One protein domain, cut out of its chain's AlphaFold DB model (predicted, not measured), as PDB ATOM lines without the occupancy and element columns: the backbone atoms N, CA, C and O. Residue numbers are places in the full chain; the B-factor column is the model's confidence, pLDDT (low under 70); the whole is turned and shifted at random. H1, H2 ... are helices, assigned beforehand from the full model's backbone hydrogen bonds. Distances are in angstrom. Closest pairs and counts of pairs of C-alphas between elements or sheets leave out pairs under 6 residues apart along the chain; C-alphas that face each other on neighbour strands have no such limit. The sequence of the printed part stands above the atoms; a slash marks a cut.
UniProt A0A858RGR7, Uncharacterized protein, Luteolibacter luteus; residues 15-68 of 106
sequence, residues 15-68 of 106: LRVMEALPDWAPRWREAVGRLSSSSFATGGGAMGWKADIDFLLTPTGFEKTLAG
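What this domain is: This is residues 15 to 68 of the 106 residues of an uncharacterized protein of Luteolibacter luteus (UniProt A0A858RGR7). One long helix, H2, makes one long side of a flattened loop of chain; past its end, residues 38 to 52 swing out and fold back toward the short helix H3 on the other long side. H4 spans crosswise from H3 to H2, and the short H1 sits near the first residues of H2. The printed part has 54 residues with four named helices, in the order H1, H2, H3, H4, and no named strand; the class is all helix. It is compact, with a radius of gyration of the C-alphas of 11.4 A and spans of 36 by 16 by 13 A.

Where its parts are: H2, residues 24 to 37, is the longest helix, 19.7 A from C-alpha 24 at (10.419, -41.983, 0.409) to C-alpha 37 at (11.305, -23.527, 7.280). H4, residues 59 to 66, measures 10.7 A and ends at C-alpha 66, (17.535, -33.302, 2.962). H1, residues 15 to 19, measures 6.0 A and begins at C-alpha 15, (6.485, -38.526, -8.330). H3, residues 53 to 56, measures 5.3 A.

How they stand to each other: H2 and H4 touch, the closest C-alphas being those of Ala 31 and Leu 66, 5.4 A apart. They run the same way at a steep tilt of 67 degrees. H3 and H4 only just touch, and only at the corner by their link, with 3 pairs of C-alphas within 8 A; the closest are those of Leu 56 and Phe 62, 5.0 A apart. H1 and H2 are close but not clearly touching, with the closest C-alphas, of Met 18 and Trp 24, 6.6 A apart. H1 and H3 are apart. Every O i to N i+4 pair is within hydrogen-bond range in H1, H2 and H4; H3 is too short for such a pair.

The domain as a whole: The C-alphas of Ala 20 and Ala 46 are the two farthest apart, 36.2 A. The link from H2 to H3, 15 residues, is long; those from H1 to H2 and from H3 to H4 are tight. Residues 20 to 26, of which 24 to 26 belong to H2, stand free. The printed part has no cut, its mean pLDDT is 92.3, and no printed residue is under 70.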
ATOM      1  N   LEU A  15       6.965 -37.983  -9.603       90.94
ATOM      2  CA  LEU A  15       6.485 -38.526  -8.330       90.94
ATOM      3  C   LEU A  15       6.621 -40.043  -8.255       90.94
ATOM      4  O   LEU A  15       7.084 -40.539  -7.241       90.94
ATOM      5  N   ARG A  16       6.294 -40.778  -9.325       91.88
ATOM      6  CA  ARG A  16       6.469 -42.241  -9.353       91.88
ATOM      7  C   ARG A  16       7.923 -42.667  -9.175       91.88
ATOM      8  O   ARG A  16       8.180 -43.669  -8.520       91.88
ATOM      9  N   VAL A  17       8.865 -41.915  -9.744       90.50
ATOM     10  CA  VAL A  17      10.299 -42.174  -9.546       90.50
ATOM     11  C   VAL A  17      10.691 -41.924  -8.089       90.50
ATOM     12  O   VAL A  17      11.419 -42.725  -7.517       90.50
ATOM     13  N   MET A  18      10.169 -40.860  -7.475       89.00
ATOM     14  CA  MET A  18      10.424 -40.549  -6.064       89.00
ATOM     15  C   MET A  18       9.788 -41.574  -5.115       89.00
ATOM     16  O   MET A  18      10.435 -41.990  -4.161       89.00
ATOM     17  N   GLU A  19       8.557 -42.023  -5.385       90.50
ATOM     18  CA  GLU A  19       7.860 -43.060  -4.603       90.50
ATOM     19  C   GLU A  19       8.599 -44.402  -4.598       90.50
ATOM     20  O   GLU A  19       8.450 -45.183  -3.663       90.50
ATOM     21  N   ALA A  20       9.388 -44.684  -5.637       92.25
ATOM     22  CA  ALA A  20      10.184 -45.903  -5.718       92.25
ATOM     23  C   ALA A  20      11.442 -45.866  -4.828       92.25
ATOM     24  O   ALA A  20      12.112 -46.890  -4.684       92.25
ATOM     25  N   LEU A  21      11.789 -44.713  -4.243       87.62
ATOM     26  CA  LEU A  21      12.938 -44.598  -3.349       87.62
ATOM     27  C   LEU A  21      12.652 -45.272  -1.993       87.62
ATOM     28  O   LEU A  21      11.535 -45.179  -1.472       87.62
ATOM     29  N   PRO A  22      13.660 -45.909  -1.368       92.25
ATOM     30  CA  PRO A  22      13.538 -46.394   0.001       92.25
ATOM     31  C   PRO A  22      13.163 -45.258   0.953       92.25
ATOM     32  O   PRO A  22      13.695 -44.150   0.853       92.25
ATOM     33  N   ASP A  23      12.237 -45.539   1.868       91.88
ATOM     34  CA  ASP A  23      11.775 -44.590   2.884       91.88
ATOM     35  C   ASP A  23      11.330 -43.235   2.307       91.88
ATOM     36  O   ASP A  23      11.464 -42.188   2.948       91.88
ATOM     37  N   TRP A  24      10.775 -43.227   1.088       90.75
ATOM     38  CA  TRP A  24      10.419 -41.983   0.409       90.75
ATOM     39  C   TRP A  24       9.431 -41.139   1.221       90.75
ATOM     40  O   TRP A  24       9.596 -39.931   1.307       90.75
ATOM     41  N   ALA A  25       8.412 -41.746   1.839       92.94
ATOM     42  CA  ALA A  25       7.345 -41.017   2.520       92.94
ATOM     43  C   ALA A  25       7.833 -40.211   3.743       92.94
ATOM     44  O   ALA A  25       7.486 -39.030   3.844       92.94
ATOM     45  N   PRO A  26       8.611 -40.777   4.692       95.88
ATOM     46  CA  PRO A  26       9.190 -39.983   5.775       95.88
ATOM     47  C   PRO A  26      10.193 -38.943   5.258       95.88
ATOM     48  O   PRO A  26      10.083 -37.782   5.647       95.88
ATOM     49  N   ARG A  27      11.077 -39.305   4.315       94.75
ATOM     50  CA  ARG A  27      12.025 -38.361   3.692       94.75
ATOM     51  C   ARG A  27      11.307 -37.207   2.990       94.75
ATOM     52  O   ARG A  27      11.734 -36.062   3.059       94.75
ATOM     53  N   TRP A  28      10.178 -37.479   2.347       94.44
ATOM     54  CA  TRP A  28       9.357 -36.473   1.685       94.44
ATOM     55  C   TRP A  28       8.768 -35.476   2.679       94.44
ATOM     56  O   TRP A  28       8.866 -34.269   2.466       94.44
ATOM     57  N   ARG A  29       8.204 -35.962   3.792       95.31
ATOM     58  CA  ARG A  29       7.706 -35.083   4.862       95.31
ATOM     59  C   ARG A  29       8.823 -34.223   5.442       95.31
ATOM     60  O   ARG A  29       8.614 -33.032   5.652       95.31
ATOM     61  N   GLU A  30       9.993 -34.813   5.663       96.12
ATOM     62  CA  GLU A  30      11.165 -34.091   6.152       96.12
ATOM     63  C   GLU A  30      11.611 -33.003   5.169       96.12
ATOM     64  O   GLU A  30      11.763 -31.851   5.569       96.12
ATOM     65  N   ALA A  31      11.761 -33.334   3.883       95.12
ATOM     66  CA  ALA A  31      12.165 -32.382   2.855       95.12
ATOM     67  C   ALA A  31      11.187 -31.203   2.759       95.12
ATOM     68  O   ALA A  31      11.613 -30.050   2.740       95.12
ATOM     69  N   VAL A  32       9.876 -31.473   2.762       94.81
ATOM     70  CA  VAL A  32       8.847 -30.421   2.785       94.81
ATOM     71  C   VAL A  32       8.966 -29.565   4.050       94.81
ATOM     72  O   VAL A  32       8.922 -28.340   3.953       94.81
ATOM     73  N   GLY A  33       9.165 -30.183   5.218       94.88
ATOM     74  CA  GLY A  33       9.335 -29.476   6.489       94.88
ATOM     75  C   GLY A  33      10.546 -28.540   6.488       94.88
ATOM     76  O   GLY A  33      10.400 -27.345   6.760       94.88
ATOM     77  N   ARG A  34      11.721 -29.050   6.102       94.81
ATOM     78  CA  ARG A  34      12.961 -28.265   5.987       94.81
ATOM     79  C   ARG A  34      12.806 -27.111   5.002       94.81
ATOM     80  O   ARG A  34      13.077 -25.964   5.343       94.81
ATOM     81  N   LEU A  35      12.282 -27.391   3.808       93.62
ATOM     82  CA  LEU A  35      12.106 -26.376   2.772       93.62
ATOM     83  C   LEU A  35      11.107 -25.290   3.188       93.62
ATOM     84  O   LEU A  35      11.341 -24.116   2.925       93.62
ATOM     85  N   SER A  36      10.024 -25.662   3.878       92.75
ATOM     86  CA  SER A  36       9.042 -24.701   4.399       92.75
ATOM     87  C   SER A  36       9.586 -23.814   5.523       92.75
ATOM     88  O   SER A  36       9.062 -22.725   5.744       92.75
ATOM     89  N   SER A  37      10.639 -24.268   6.205       92.94
ATOM     90  CA  SER A  37      11.305 -23.527   7.280       92.94
ATOM     91  C   SER A  37      12.451 -22.648   6.773       92.94
ATOM     92  O   SER A  37      12.982 -21.853   7.537       92.94
ATOM     93  N   SER A  38      12.847 -22.787   5.504       92.69
ATOM     94  CA  SER A  38      13.940 -22.028   4.896       92.69
ATOM     95  C   SER A  38      13.471 -20.649   4.447       92.69
ATOM     96  O   SER A  38      12.710 -20.536   3.481       92.69
ATOM     97  N   SER A  39      14.007 -19.589   5.059       90.81
ATOM     98  CA  SER A  39      13.756 -18.213   4.626       90.81
ATOM     99  C   SER A  39      14.103 -17.995   3.151       90.81
ATOM    100  O   SER A  39      13.379 -17.297   2.441       90.81
ATOM    101  N   PHE A  40      15.167 -18.629   2.645       91.25
ATOM    102  CA  PHE A  40      15.552 -18.555   1.236       91.25
ATOM    103  C   PHE A  40      14.494 -19.183   0.322       91.25
ATOM    104  O   PHE A  40      14.066 -18.542  -0.635       91.25
ATOM    105  N   ALA A  41      14.052 -20.409   0.622       91.44
ATOM    106  CA  ALA A  41      13.098 -21.135  -0.217       91.44
ATOM    107  C   ALA A  41      11.675 -20.558  -0.163       91.44
ATOM    108  O   ALA A  41      10.880 -20.808  -1.070       91.44
ATOM    109  N   THR A  42      11.355 -19.760   0.858       93.31
ATOM    110  CA  THR A  42      10.063 -19.075   0.995       93.31
ATOM    111  C   THR A  42      10.058 -17.635   0.463       93.31
ATOM    112  O   THR A  42       9.039 -16.950   0.577       93.31
ATOM    113  N   GLY A  43      11.146 -17.159  -0.157       91.19
ATOM    114  CA  GLY A  43      11.211 -15.820  -0.764       91.19
ATOM    115  C   GLY A  43      11.768 -14.713   0.127       91.19
ATOM    116  O   GLY A  43      11.631 -13.546  -0.214       91.19
ATOM    117  N   GLY A  44      12.417 -15.052   1.238       88.31
ATOM    118  CA  GLY A  44      13.128 -14.112   2.113       88.31
ATOM    119  C   GLY A  44      14.488 -13.646   1.573       88.31
ATOM    120  O   GLY A  44      15.133 -12.794   2.180       88.31
ATOM    121  N   GLY A  45      14.945 -14.185   0.439       86.06
ATOM    122  CA  GLY A  45      16.150 -13.716  -0.252       86.06
ATOM    123  C   GLY A  45      15.932 -12.420  -1.046       86.06
ATOM    124  O   GLY A  45      14.808 -12.055  -1.371       86.06
ATOM    125  N   ALA A  46      17.028 -11.763  -1.448       85.06
ATOM    126  CA  ALA A  46      16.997 -10.483  -2.177       85.06
ATOM    127  C   ALA A  46      16.208 -10.522  -3.502       85.06
ATOM    128  O   ALA A  46      15.658  -9.511  -3.923       85.06
ATOM    129  N   MET A  47      16.146 -11.690  -4.146       89.00
ATOM    130  CA  MET A  47      15.429 -11.894  -5.410       89.00
ATOM    131  C   MET A  47      13.993 -12.406  -5.217       89.00
ATOM    132  O   MET A  47      13.313 -12.681  -6.200       89.00
ATOM    133  N   GLY A  48      13.538 -12.607  -3.974       89.50
ATOM    134  CA  GLY A  48      12.191 -13.110  -3.687       89.50
ATOM    135  C   GLY A  48      11.898 -14.513  -4.235       89.50
ATOM    136  O   GLY A  48      10.732 -14.877  -4.383       89.50
ATOM    137  N   TRP A  49      12.935 -15.288  -4.572       92.12
ATOM    138  CA  TRP A  49      12.791 -16.616  -5.170       92.12
ATOM    139  C   TRP A  49      12.063 -17.581  -4.233       92.12
ATOM    140  O   TRP A  49      12.350 -17.619  -3.041       92.12
ATOM    141  N   LYS A  50      11.145 -18.385  -4.779       93.75
ATOM    142  CA  LYS A  50      10.380 -19.380  -4.022       93.75
ATOM    143  C   LYS A  50      10.535 -20.752  -4.651       93.75
ATOM    144  O   LYS A  50      10.381 -20.888  -5.865       93.75
ATOM    145  N   ALA A  51      10.793 -21.754  -3.822       93.00
ATOM    146  CA  ALA A  51      10.796 -23.132  -4.270       93.00
ATOM    147  C   ALA A  51       9.360 -23.588  -4.563       93.00
ATOM    148  O   ALA A  51       8.442 -23.358  -3.772       93.00
ATOM    149  N   ASP A  52       9.167 -24.237  -5.707       91.81
ATOM    150  CA  ASP A  52       7.903 -24.850  -6.093       91.81
ATOM    151  C   ASP A  52       7.959 -26.379  -5.945       91.81
ATOM    152  O   ASP A  52       8.962 -26.967  -5.537       91.81
ATOM    153  N   ILE A  53       6.853 -27.050  -6.273       90.31
ATOM    154  CA  ILE A  53       6.813 -28.514  -6.247       90.31
ATOM    155  C   ILE A  53       7.782 -29.130  -7.264       90.31
ATOM    156  O   ILE A  53       8.335 -30.192  -7.000       90.31
ATOM    157  N   ASP A  54       8.020 -28.475  -8.405       91.31
ATOM    158  CA  ASP A  54       8.909 -29.002  -9.441       91.31
ATOM    159  C   ASP A  54      10.355 -29.072  -8.947       91.31
ATOM    160  O   ASP A  54      11.042 -30.046  -9.247       91.31
ATOM    161  N   PHE A  55      10.789 -28.110  -8.130       92.94
ATOM    162  CA  PHE A  55      12.086 -28.138  -7.463       92.94
ATOM    163  C   PHE A  55      12.277 -29.414  -6.628       92.94
ATOM    164  O   PHE A  55      13.272 -30.124  -6.807       92.94
ATOM    165  N   LEU A  56      11.304 -29.746  -5.768       93.06
ATOM    166  CA  LEU A  56      11.343 -30.953  -4.927       93.06
ATOM    167  C   LEU A  56      11.213 -32.254  -5.723       93.06
ATOM    168  O   LEU A  56      11.707 -33.289  -5.285       93.06
ATOM    169  N   LEU A  57      10.569 -32.218  -6.891       93.31
ATOM    170  CA  LEU A  57      10.462 -33.377  -7.780       93.31
ATOM    171  C   LEU A  57      11.752 -33.680  -8.549       93.31
ATOM    172  O   LEU A  57      11.823 -34.697  -9.241       93.31
ATOM    173  N   THR A  58      12.777 -32.828  -8.445       91.94
ATOM    174  CA  THR A  58      14.106 -33.140  -8.974       91.94
ATOM    175  C   THR A  58      14.941 -33.904  -7.940       91.94
ATOM    176  O   THR A  58      14.992 -33.479  -6.783       91.94
ATOM    177  N   PRO A  59      15.677 -34.965  -8.333       90.12
ATOM    178  CA  PRO A  59      16.550 -35.696  -7.410       90.12
ATOM    179  C   PRO A  59      17.549 -34.777  -6.698       90.12
ATOM    180  O   PRO A  59      17.726 -34.846  -5.488       90.12
ATOM    181  N   THR A  60      18.152 -33.846  -7.438       92.81
ATOM    182  CA  THR A  60      19.133 -32.902  -6.895       92.81
ATOM    183  C   THR A  60      18.521 -31.941  -5.879       92.81
ATOM    184  O   THR A  60      19.134 -31.686  -4.844       92.81
ATOM    185  N   GLY A  61      17.343 -31.379  -6.170       93.44
ATOM    186  CA  GLY A  61      16.656 -30.463  -5.257       93.44
ATOM    187  C   GLY A  61      16.231 -31.172  -3.976       93.44
ATOM    188  O   GLY A  61      16.468 -30.662  -2.880       93.44
ATOM    189  N   PHE A  62      15.694 -32.382  -4.112       94.62
ATOM    190  CA  PHE A  62      15.307 -33.229  -2.991       94.62
ATOM    191  C   PHE A  62      16.489 -33.567  -2.073       94.62
ATOM    192  O   PHE A  62      16.448 -33.261  -0.882       94.62
ATOM    193  N   GLU A  63      17.576 -34.113  -2.626       94.56
ATOM    194  CA  GLU A  63      18.751 -34.511  -1.840       94.56
ATOM    195  C   GLU A  63      19.445 -33.309  -1.187       94.56
ATOM    196  O   GLU A  63      19.820 -33.369  -0.019       94.56
ATOM    197  N   LYS A  64      19.558 -32.169  -1.882       95.25
ATOM    198  CA  LYS A  64      20.108 -30.941  -1.282       95.25
ATOM    199  C   LYS A  64      19.258 -30.422  -0.126       95.25
ATOM    200  O   LYS A  64      19.806 -29.901   0.844       95.25
ATOM    201  N   THR A  65      17.939 -30.548  -0.232       95.06
ATOM    202  CA  THR A  65      17.017 -30.146   0.835       95.06
ATOM    203  C   THR A  65      17.198 -31.036   2.060       95.06
ATOM    204  O   THR A  65      17.353 -30.524   3.163       95.06
ATOM    205  N   LEU A  66      17.267 -32.357   1.873       94.94
ATOM    206  CA  LEU A  66      17.535 -33.302   2.962       94.94
ATOM    207  C   LEU A  66      18.917 -33.105   3.593       94.94
ATOM    208  O   LEU A  66      19.064 -33.206   4.807       94.94
ATOM    209  N   ALA A  67      19.918 -32.755   2.788       94.06
ATOM    210  CA  ALA A  67      21.253 -32.415   3.269       94.06
ATOM    211  C   ALA A  67      21.312 -31.070   4.027       94.06
ATOM    212  O   ALA A  67      22.377 -30.698   4.518       94.06
ATOM    213  N   GLY A  68      20.209 -30.317   4.101       93.44
ATOM    214  CA  GLY A  68      20.152 -29.025   4.783       93.44
ATOM    215  C   GLY A  68      20.897 -27.905   4.054       93.44
ATOM    216  O   GLY A  68      21.347 -26.935   4.665       93.44
TER     217      GLY A  68